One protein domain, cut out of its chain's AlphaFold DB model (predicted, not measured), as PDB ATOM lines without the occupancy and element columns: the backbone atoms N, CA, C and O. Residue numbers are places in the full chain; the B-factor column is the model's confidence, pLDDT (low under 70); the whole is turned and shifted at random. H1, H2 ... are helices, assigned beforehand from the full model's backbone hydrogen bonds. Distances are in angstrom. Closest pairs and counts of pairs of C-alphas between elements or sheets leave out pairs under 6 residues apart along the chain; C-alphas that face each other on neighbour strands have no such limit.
ATOM      1  N   TRP A   8     158.788 162.406 151.426       92.88
ATOM      2  CA  TRP A   8     159.784 161.451 150.967       92.88
ATOM      3  C   TRP A   8     160.975 161.385 151.926       92.88
ATOM      4  O   TRP A   8     161.311 160.302 152.402       92.88
ATOM      5  N   GLU A   9     161.552 162.530 152.291       90.94
ATOM      6  CA  GLU A   9     162.728 162.597 153.175       90.94
ATOM      7  C   GLU A   9     162.453 162.075 154.583       90.94
ATOM      8  O   GLU A   9     163.360 161.614 155.271       90.94
ATOM      9  N   GLN A  10     161.194 162.122 155.019       93.50
ATOM     10  CA  GLN A  10     160.812 161.633 156.338       93.50
ATOM     11  C   GLN A  10     160.424 160.154 156.333       93.50
ATOM     12  O   GLN A  10     160.611 159.455 157.326       93.50
ATOM     13  N   TYR A  11     159.818 159.657 155.257       93.94
ATOM     14  CA  TYR A  11     159.094 158.391 155.309       93.94
ATOM     15  C   TYR A  11     159.446 157.386 154.220       93.94
ATOM     16  O   TYR A  11     159.012 156.231 154.328       93.94
ATOM     17  N   ALA A  12     160.112 157.806 153.146       91.31
ATOM     18  CA  ALA A  12     160.441 156.905 152.059       91.31
ATOM     19  C   ALA A  12     161.561 155.956 152.486       91.31
ATOM     20  O   ALA A  12     162.607 156.359 152.989       91.31
ATOM     21  N   PHE A  13     161.339 154.670 152.234       88.44
ATOM     22  CA  PHE A  13     162.356 153.645 152.386       88.44
ATOM     23  C   PHE A  13     162.408 152.811 151.115       88.44
ATOM     24  O   PHE A  13     161.516 152.002 150.850       88.44
ATOM     25  N   TYR A  14     163.460 153.020 150.330       82.50
ATOM     26  CA  TYR A  14     163.802 152.199 149.181       82.50
ATOM     27  C   TYR A  14     165.250 151.706 149.314       82.50
ATOM     28  O   TYR A  14     166.187 152.502 149.162       82.50
ATOM     29  N   PRO A  15     165.458 150.404 149.584       82.44
ATOM     30  CA  PRO A  15     166.789 149.831 149.744       82.44
ATOM     31  C   PRO A  15     167.719 150.174 148.577       82.44
ATOM     32  O   PRO A  15     167.403 149.908 147.419       82.44
ATOM     33  N   GLY A  16     168.871 150.770 148.887       78.44
ATOM     34  CA  GLY A  16     169.899 151.102 147.899       78.44
ATOM     35  C   GLY A  16     169.605 152.316 147.006       78.44
ATOM     36  O   GLY A  16     170.412 152.590 146.123       78.44
ATOM     37  N   VAL A  17     168.498 153.042 147.219       76.69
ATOM     38  CA  VAL A  17     168.168 154.271 146.460       76.69
ATOM     39  C   VAL A  17     167.953 155.472 147.376       76.69
ATOM     40  O   VAL A  17     168.471 156.546 147.092       76.69
ATOM     41  N   THR A  18     167.226 155.317 148.483       68.25
ATOM     42  CA  THR A  18     167.041 156.387 149.483       68.25
ATOM     43  C   THR A  18     168.077 156.247 150.598       68.25
ATOM     44  O   THR A  18     168.324 155.115 151.000       68.25
ATOM     45  N   GLY A  19     168.629 157.366 151.095       66.62
ATOM     46  CA  GLY A  19     169.766 157.479 152.032       66.62
ATOM     47  C   GLY A  19     169.744 156.611 153.306       66.62
ATOM     48  O   GLY A  19     169.836 155.394 153.229       66.62
ATOM     49  N   SER A  20     169.722 157.213 154.504       62.94
ATOM     50  CA  SER A  20     169.925 156.511 155.798       62.94
ATOM     51  C   SER A  20     168.966 155.338 156.067       62.94
ATOM     52  O   SER A  20     169.260 154.489 156.906       62.94
ATOM     53  N   GLY A  21     167.839 155.276 155.353       65.94
ATOM     54  CA  GLY A  21     166.911 154.152 155.388       65.94
ATOM     55  C   GLY A  21     165.962 154.150 156.591       65.94
ATOM     56  O   GLY A  21     165.452 153.094 156.963       65.94
ATOM     57  N   VAL A  22     165.728 155.302 157.219       80.75
ATOM     58  CA  VAL A  22     164.861 155.417 158.399       80.75
ATOM     59  C   VAL A  22     163.486 155.939 157.994       80.75
ATOM     60  O   VAL A  22     163.375 156.946 157.309       80.75
ATOM     61  N   ILE A  23     162.431 155.254 158.442       92.81
ATOM     62  CA  ILE A  23     161.061 155.769 158.387       92.81
ATOM     63  C   ILE A  23     160.802 156.498 159.700       92.81
ATOM     64  O   ILE A  23     160.734 155.870 160.759       92.81
ATOM     65  N   GLU A  24     160.656 157.813 159.628       95.31
ATOM     66  CA  GLU A  24     160.484 158.661 160.799       95.31
ATOM     67  C   GLU A  24     159.117 158.491 161.464       95.31
ATOM     68  O   GLU A  24     158.113 158.107 160.850       95.31
ATOM     69  N   SER A  25     159.071 158.824 162.754       96.81
ATOM     70  CA  SER A  25     157.824 158.849 163.517       96.81
ATOM     71  C   SER A  25     156.881 159.935 162.982       96.81
ATOM     72  O   SER A  25     157.290 161.094 162.881       96.81
ATOM     73  N   PRO A  26     155.590 159.638 162.732       98.00
ATOM     74  CA  PRO A  26     154.614 160.665 162.375       98.00
ATOM     75  C   PRO A  26     154.471 161.782 163.414       98.00
ATOM     76  O   PRO A  26     154.151 162.904 163.040       98.00
ATOM     77  N   ALA A  27     154.760 161.511 164.693       98.50
ATOM     78  CA  ALA A  27     154.763 162.540 165.732       98.50
ATOM     79  C   ALA A  27     155.895 163.563 165.533       98.50
ATOM     80  O   ALA A  27     155.646 164.762 165.616       98.50
ATOM     81  N   LYS A  28     157.107 163.092 165.196       98.00
ATOM     82  CA  LYS A  28     158.259 163.951 164.865       98.00
ATOM     83  C   LYS A  28     157.944 164.827 163.652       98.00
ATOM     84  O   LYS A  28     158.178 166.029 163.672       98.00
ATOM     85  N   VAL A  29     157.398 164.223 162.598       98.00
ATOM     86  CA  VAL A  29     157.071 164.940 161.356       98.00
ATOM     87  C   VAL A  29     155.971 165.977 161.581       98.00
ATOM     88  O   VAL A  29     156.091 167.098 161.100       98.00
ATOM     89  N   LEU A  30     154.936 165.639 162.359       98.75
ATOM     90  CA  LEU A  30     153.893 166.587 162.749       98.75
ATOM     91  C   LEU A  30     154.471 167.788 163.504       98.75
ATOM     92  O   LEU A  30     154.091 168.919 163.209       98.75
ATOM     93  N   GLU A  31     155.359 167.560 164.472       98.62
ATOM     94  CA  GLU A  31     156.038 168.634 165.205       98.62
ATOM     95  C   GLU A  31     156.845 169.525 164.256       98.62
ATOM     96  O   GLU A  31     156.597 170.726 164.193       98.62
ATOM     97  N   MET A  32     157.728 168.928 163.455       98.44
ATOM     98  CA  MET A  32     158.586 169.642 162.510       98.44
ATOM     99  C   MET A  32     157.778 170.500 161.527       98.44
ATOM    100  O   MET A  32     158.033 171.692 161.394       98.44
ATOM    101  N   TRP A  33     156.760 169.930 160.879       98.69
ATOM    102  CA  TRP A  33     155.926 170.676 159.933       98.69
ATOM    103  C   TRP A  33     155.022 171.709 160.606       98.69
ATOM    104  O   TRP A  33     154.682 172.707 159.976       98.69
ATOM    105  N   THR A  34     154.647 171.512 161.876       98.75
ATOM    106  CA  THR A  34     153.945 172.555 162.641       98.75
ATOM    107  C   THR A  34     154.863 173.753 162.870       98.75
ATOM    108  O   THR A  34     154.440 174.875 162.618       98.75
ATOM    109  N   LEU A  35     156.115 173.520 163.283       98.56
ATOM    110  CA  LEU A  35     157.094 174.587 163.512       98.56
ATOM    111  C   LEU A  35     157.375 175.383 162.230       98.56
ATOM    112  O   LEU A  35     157.400 176.611 162.266       98.56
ATOM    113  N   GLU A  36     157.514 174.702 161.091       98.38
ATOM    114  CA  GLU A  36     157.661 175.370 159.793       98.38
ATOM    115  C   GLU A  36     156.414 176.186 159.424       98.38
ATOM    116  O   GLU A  36     156.523 177.339 159.011       98.38
ATOM    117  N   ALA A  37     155.210 175.634 159.611       98.38
ATOM    118  CA  ALA A  37     153.972 176.360 159.330       98.38
ATOM    119  C   ALA A  37     153.821 177.618 160.203       98.38
ATOM    120  O   ALA A  37     153.444 178.673 159.692       98.38
ATOM    121  N   GLU A  38     154.147 177.527 161.496       98.44
ATOM    122  CA  GLU A  38     154.160 178.664 162.423       98.44
ATOM    123  C   GLU A  38     155.190 179.716 161.996       98.44
ATOM    124  O   GLU A  38     154.868 180.903 161.925       98.44
ATOM    125  N   ALA A  39     156.409 179.301 161.639       98.19
ATOM    126  CA  ALA A  39     157.443 180.209 161.154       98.19
ATOM    127  C   ALA A  39     156.990 180.933 159.877       98.19
ATOM    128  O   ALA A  39     157.013 182.165 159.830       98.19
ATOM    129  N   HIS A  40     156.491 180.200 158.879       97.69
ATOM    130  CA  HIS A  40     155.967 180.780 157.644       97.69
ATOM    131  C   HIS A  40     154.827 181.770 157.893       97.69
ATOM    132  O   HIS A  40     154.816 182.841 157.274       97.69
ATOM    133  N   HIS A  41     153.916 181.439 158.816       98.00
ATOM    134  CA  HIS A  41     152.822 182.309 159.243       98.00
ATOM    135  C   HIS A  41     153.349 183.612 159.851       98.00
ATOM    136  O   HIS A  41     152.944 184.687 159.408       98.00
ATOM    137  N   THR A  42     154.331 183.547 160.759       97.56
ATOM    138  CA  THR A  42     154.931 184.756 161.358       97.56
ATOM    139  C   THR A  42     155.625 185.662 160.340       97.56
ATOM    140  O   THR A  42     155.667 186.876 160.527       97.56
ATOM    141  N   GLN A  43     156.166 185.086 159.263       97.25
ATOM    142  CA  GLN A  43     156.862 185.828 158.209       97.25
ATOM    143  C   GLN A  43     155.929 186.307 157.084       97.25
ATOM    144  O   GLN A  43     156.396 186.960 156.154       97.25
ATOM    145  N   GLY A  44     154.631 185.971 157.120       95.31
ATOM    146  CA  GLY A  44     153.696 186.284 156.031       95.31
ATOM    147  C   GLY A  44     154.074 185.619 154.702       95.31
ATOM    148  O   GLY A  44     153.872 186.193 153.634       95.31
ATOM    149  N   SER A  45     154.676 184.432 154.768       95.19
ATOM    150  CA  SER A  45     155.212 183.705 153.612       95.19
ATOM    151  C   SER A  45     154.376 182.459 153.280       95.19
ATOM    152  O   SER A  45     153.345 182.203 153.898       95.19
ATOM    153  N   CYS A  46     154.792 181.687 152.272       96.25
ATOM    154  CA  CYS A  46     154.055 180.506 151.813       96.25
ATOM    155  C   CYS A  46     154.603 179.210 152.425       96.25
ATOM    156  O   CYS A  46     155.722 178.814 152.111       96.25
ATOM    157  N   PHE A  47     153.772 178.503 153.193       97.81
ATOM    158  CA  PHE A  47     153.999 177.108 153.578       97.81
ATOM    159  C   PHE A  47     153.448 176.170 152.490       97.81
ATOM    160  O   PHE A  47     152.236 176.115 152.274       97.81
ATOM    161  N   VAL A  48     154.324 175.439 151.791       97.88
ATOM    162  CA  VAL A  48     153.943 174.542 150.682       97.88
ATOM    163  C   VAL A  48     154.434 173.120 150.954       97.88
ATOM    164  O   VAL A  48     155.576 172.775 150.662       97.88
ATOM    165  N   LEU A  49     153.544 172.291 151.501       97.94
ATOM    166  CA  LEU A  49     153.822 170.895 151.836       97.94
ATOM    167  C   LEU A  49     153.653 169.966 150.622       97.94
ATOM    168  O   LEU A  49     152.621 169.996 149.949       97.94
ATOM    169  N   THR A  50     154.635 169.096 150.385       98.00
ATOM    170  CA  THR A  50     154.611 168.074 149.329       98.00
ATOM    171  C   THR A  50     154.398 166.695 149.943       98.00
ATOM    172  O   THR A  50     155.184 166.240 150.772       98.00
ATOM    173  N   ASN A  51     153.319 166.011 149.558       97.75
ATOM    174  CA  ASN A  51     153.012 164.665 150.042       97.75
ATOM    175  C   ASN A  51     152.690 163.712 148.888       97.75
ATOM    176  O   ASN A  51     152.027 164.083 147.918       97.75
ATOM    177  N   HIS A  52     153.081 162.449 149.043       97.31
ATOM    178  CA  HIS A  52     152.822 161.381 148.088       97.31
ATOM    179  C   HIS A  52     151.751 160.424 148.640       97.31
ATOM    180  O   HIS A  52     151.926 159.870 149.730       97.31
ATOM    181  N   PRO A  53     150.658 160.129 147.903       98.00
ATOM    182  CA  PRO A  53     149.552 159.323 148.433       98.00
ATOM    183  C   PRO A  53     149.957 157.942 148.968       98.00
ATOM    184  O   PRO A  53     149.449 157.498 149.994       98.00
ATOM    185  N   PHE A  54     150.906 157.258 148.323       95.56
ATOM    186  CA  PHE A  54     151.355 155.928 148.758       95.56
ATOM    187  C   PHE A  54     152.235 155.952 150.027       95.56
ATOM    188  O   PHE A  54     152.432 154.906 150.666       95.56
ATOM    189  N   ILE A  55     152.749 157.134 150.390       95.62
ATOM    190  CA  ILE A  55     153.557 157.395 151.580       95.62
ATOM    191  C   ILE A  55     152.666 157.975 152.677       95.62
ATOM    192  O   ILE A  55     152.390 157.273 153.650       95.62
ATOM    193  N   SER A  56     152.191 159.214 152.527       98.00
ATOM    194  CA  SER A  56     151.393 159.913 153.545       98.00
ATOM    195  C   SER A  56     149.992 159.333 153.736       98.00
ATOM    196  O   SER A  56     149.410 159.486 154.804       98.00
ATOM    197  N   GLY A  57     149.471 158.574 152.766       97.88
ATOM    198  CA  GLY A  57     148.196 157.862 152.907       97.88
ATOM    199  C   GLY A  57     148.247 156.633 153.823       97.88
ATOM    200  O   GLY A  57     147.222 155.987 154.035       97.88
ATOM    201  N   ARG A  58     149.412 156.263 154.380       97.75
ATOM    202  CA  ARG A  58     149.494 155.178 155.374       97.75
ATOM    203  C   ARG A  58     148.827 155.620 156.687       97.75
ATOM    204  O   ARG A  58     149.002 156.772 157.075       97.75
ATOM    205  N   PRO A  59     148.145 154.725 157.429       98.44
ATOM    206  CA  PRO A  59     147.201 155.124 158.479       98.44
ATOM    207  C   PRO A  59     147.734 156.117 159.522       98.44
ATOM    208  O   PRO A  59     147.119 157.151 159.755       98.44
ATOM    209  N   SER A  60     148.898 155.854 160.121       98.19
ATOM    210  CA  SER A  60     149.464 156.735 161.153       98.19
ATOM    211  C   SER A  60     149.927 158.093 160.611       98.19
ATOM    212  O   SER A  60     149.879 159.086 161.330       98.19
ATOM    213  N   LYS A  61     150.346 158.146 159.342       98.19
ATOM    214  CA  LYS A  61     150.786 159.373 158.664       98.19
ATOM    215  C   LYS A  61     149.591 160.219 158.239       98.19
ATOM    216  O   LYS A  61     149.618 161.426 158.427       98.19
ATOM    217  N   ALA A  62     148.515 159.582 157.780       98.69
ATOM    218  CA  ALA A  62     147.262 160.259 157.465       98.69
ATOM    219  C   ALA A  62     146.660 160.936 158.709       98.69
ATOM    220  O   ALA A  62     146.248 162.088 158.636       98.69
ATOM    221  N   VAL A  63     146.696 160.264 159.867       98.81
ATOM    222  CA  VAL A  63     146.265 160.850 161.151       98.81
ATOM    223  C   VAL A  63     147.131 162.051 161.552       98.81
ATOM    224  O   VAL A  63     146.610 163.052 162.040       98.81
ATOM    225  N   ALA A  64     148.450 161.981 161.351       98.75
ATOM    226  CA  ALA A  64     149.339 163.115 161.608       98.75
ATOM    227  C   ALA A  64     149.073 164.284 160.639       98.75
ATOM    228  O   ALA A  64     149.002 165.433 161.069       98.75
ATOM    229  N   LEU A  65     148.858 163.994 159.354       98.69
ATOM    230  CA  LEU A  65     148.527 164.992 158.338       98.69
ATOM    231  C   LEU A  65     147.192 165.690 158.637       98.69
ATOM    232  O   LEU A  65     147.105 166.909 158.526       98.69
ATOM    233  N   GLU A  66     146.170 164.953 159.073       98.81
ATOM    234  CA  GLU A  66     144.888 165.530 159.498       98.81
ATOM    235  C   GLU A  66     145.065 166.509 160.669       98.81
ATOM    236  O   GLU A  66     144.523 167.617 160.643       98.81
ATOM    237  N   GLN A  67     145.886 166.150 161.662       98.88
ATOM    238  CA  GLN A  67     146.212 167.042 162.779       98.88
ATOM    239  C   GLN A  67     146.955 168.298 162.317       98.88
ATOM    240  O   GLN A  67     146.623 169.395 162.769       98.88
ATOM    241  N   LEU A  68     147.927 168.161 161.408       98.81
ATOM    242  CA  LEU A  68     148.647 169.304 160.845       98.81
ATOM    243  C   LEU A  68     147.693 170.251 160.112       98.81
ATOM    244  O   LEU A  68     147.715 171.452 160.365       98.81
ATOM    245  N   ILE A  69     146.816 169.716 159.257       98.75
ATOM    246  CA  ILE A  69     145.796 170.504 158.552       98.75
ATOM    247  C   ILE A  69     144.915 171.254 159.558       98.75
ATOM    248  O   ILE A  69     144.623 172.434 159.361       98.75
ATOM    249  N   GLY A  70     144.521 170.598 160.655       98.81
ATOM    250  CA  GLY A  70     143.782 171.231 161.747       98.81
ATOM    251  C   GLY A  70     144.528 172.417 162.369       98.81
ATOM    252  O   GLY A  70     143.938 173.485 162.519       98.81
ATOM    253  N   ARG A  71     145.824 172.257 162.674       98.69
ATOM    254  CA  ARG A  71     146.678 173.318 163.244       98.69
ATOM    255  C   ARG A  71     146.844 174.497 162.290       98.69
ATOM    256  O   ARG A  71     146.611 175.631 162.688       98.69
ATOM    257  N   VAL A  72     147.165 174.227 161.025       98.62
ATOM    258  CA  VAL A  72     147.340 175.256 159.988       98.62
ATOM    259  C   VAL A  72     146.059 176.065 159.795       98.62
ATOM    260  O   VAL A  72     146.097 177.290 159.761       98.62
ATOM    261  N   LYS A  73     144.899 175.401 159.728       98.44
ATOM    262  CA  LYS A  73     143.602 176.083 159.586       98.44
ATOM    263  C   LYS A  73     143.202 176.914 160.808       98.44
ATOM    264  O   LYS A  73     142.332 177.769 160.675       98.44
ATOM    265  N   ALA A  74     143.769 176.631 161.979       98.50
ATOM    266  CA  ALA A  74     143.492 177.368 163.207       98.50
ATOM    267  C   ALA A  74     144.364 178.628 163.366       98.50
ATOM    268  O   ALA A  74     144.091 179.434 164.252       98.50
ATOM    269  N   MET A  75     145.393 178.812 162.529       98.38
ATOM    270  CA  MET A  75     146.227 180.015 162.531       98.38
ATOM    271  C   MET A  75     145.439 181.199 161.959       98.38
ATOM    272  O   MET A  75     144.954 181.146 160.826       98.38
ATOM    273  N   ASP A  76     145.305 182.271 162.741       97.94
ATOM    274  CA  ASP A  76     144.519 183.443 162.350       97.94
ATOM    275  C   ASP A  76     145.068 184.091 161.070       97.94
ATOM    276  O   ASP A  76     146.270 184.305 160.929       97.94
ATOM    277  N   GLY A  77     144.191 184.370 160.107       96.56
ATOM    278  CA  GLY A  77     144.581 184.924 158.808       96.56
ATOM    279  C   GLY A  77     145.326 183.969 157.861       96.56
ATOM    280  O   GLY A  77     145.694 184.395 156.766       96.56
ATOM    281  N   MET A  78     145.533 182.691 158.211       97.62
ATOM    282  CA  MET A  78     146.181 181.728 157.310       97.62
ATOM    283  C   MET A  78     145.309 181.435 156.081       97.62
ATOM    284  O   MET A  78     144.192 180.919 156.182       97.62
ATOM    285  N   TRP A  79     145.839 181.718 154.888       97.88
ATOM    286  CA  TRP A  79     145.147 181.467 153.625       97.88
ATOM    287  C   TRP A  79     145.410 180.046 153.109       97.88
ATOM    288  O   TRP A  79     146.329 179.798 152.330       97.88
ATOM    289  N   VAL A  80     144.571 179.093 153.521       97.88
ATOM    290  CA  VAL A  80     144.626 177.715 153.007       97.88
ATOM    291  C   VAL A  80     143.943 177.640 151.641       97.88
ATOM    292  O   VAL A  80     142.729 177.818 151.528       97.88
ATOM    293  N   THR A  81     144.724 177.390 150.590       98.00
ATOM    294  CA  THR A  81     144.275 177.502 149.194       98.00
ATOM    295  C   THR A  81     145.039 176.558 148.255       98.00
ATOM    296  O   THR A  81     145.878 175.773 148.692       98.00
ATOM    297  N   THR A  82     144.750 176.622 146.954       98.25
ATOM    298  CA  THR A  82     145.469 175.881 145.910       98.25
ATOM    299  C   THR A  82     146.663 176.675 145.374       98.25
ATOM    300  O   THR A  82     146.659 177.908 145.371       98.25
ATOM    301  N   LEU A  83     147.663 175.967 144.836       97.88
ATOM    302  CA  LEU A  83     148.803 176.594 144.152       97.88
ATOM    303  C   LEU A  83     148.374 177.466 142.963       97.88
ATOM    304  O   LEU A  83     149.001 178.486 142.701       97.88
ATOM    305  N   GLU A  84     147.286 177.100 142.279       98.44
ATOM    306  CA  GLU A  84     146.692 177.900 141.202       98.44
ATOM    307  C   GLU A  84     146.294 179.293 141.698       98.44
ATOM    308  O   GLU A  84     146.751 180.292 141.151       98.44
ATOM    309  N   ARG A  85     145.531 179.377 142.794       98.44
ATOM    310  CA  ARG A  85     145.100 180.672 143.334       98.44
ATOM    311  C   ARG A  85     146.270 181.495 143.862       98.44
ATOM    312  O   ARG A  85     146.241 182.717 143.750       98.44
TER     313      ARG A  85
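This is residues 8 to 85 of the 126 residues of the protein "Polysaccharide deacetylase" of Arthrobacter sp. Hiyo1 (UniProt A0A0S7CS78). Two long helices, H2 and H4, lie side by side and run the same way; after H2 the link of residues 43 to 52 runs back along the pair to the short helix H3, and H4 follows H3 after a tight link of 2 residues. The short helix H1 lies near the beginning of H2 and near H3, and the loop of residues 12 to 25 after it makes one end of the long axis. The printed part has 78 residues with four named helices, in the order H1, H2, H3, H4, and no named strand; its class is all helix. It is elongated, spanning 43 by 22 by 20 A, and only just compact, close to loose, with a radius of gyration of the C-alphas of 13.7 A.

H2, the longest helix, has residues 26 to 42 and measures 24.1 A from C-alpha 26 at (154.614, 160.665, 162.375) to C-alpha 42 at (154.931, 184.756, 161.358). H4, residues 59 to 74, measures 23.0 A and ends with C-alpha 74 at (143.492, 177.368, 163.207). H3, residues 53 to 56, measures 5.5 A. H1, residues 8 to 11, measures 5.4 A and begins with C-alpha 8 at (159.784, 161.451, 150.967).

H2 and H4 touch, with 14 pairs of C-alphas within 8 A; the closest are those of Pro 26 and Lys 61, 5.5 A apart. They run the same way at a shallow tilt of 20 degrees, centre to centre 10.8 A. H3 and H4 only just touch, and only at the corner by their link, with 3 pairs of C-alphas within 8 A; the closest are those of Ser 56 and Ala 62, 5.7 A apart. H4 touches H3 with residues 61 to 65 alone. H1 and H3 are close but not clearly touching, the closest C-alphas being those of Tyr 11 and Ile 55, 6.7 A apart. H1 and H2 are also close but not clearly touching, the closest C-alphas being those of Gln 10 and Val 29, 7.1 A apart. H1 and H4 are apart, and so are H2 and H3. In H2 and H4 every pair of O of residue i and N of residue i+4 is within hydrogen-bond range; H1 and H3 are too short for such a pair.

The two C-alphas farthest apart are those of Gly 16 and Gly 77, at 43.6 A, and the first and last printed C-alphas, Trp 8 and Arg 85, are 25.4 A apart. The printed part has no cut. The link from H1 to H2, 14 residues, is long; the link from H2 to H3, 10 residues, is short, and the link from H3 to H4, 2 residues, is tight. The mean pLDDT of the printed part of this model is 94.6, and residues 18 to 21 are under 70.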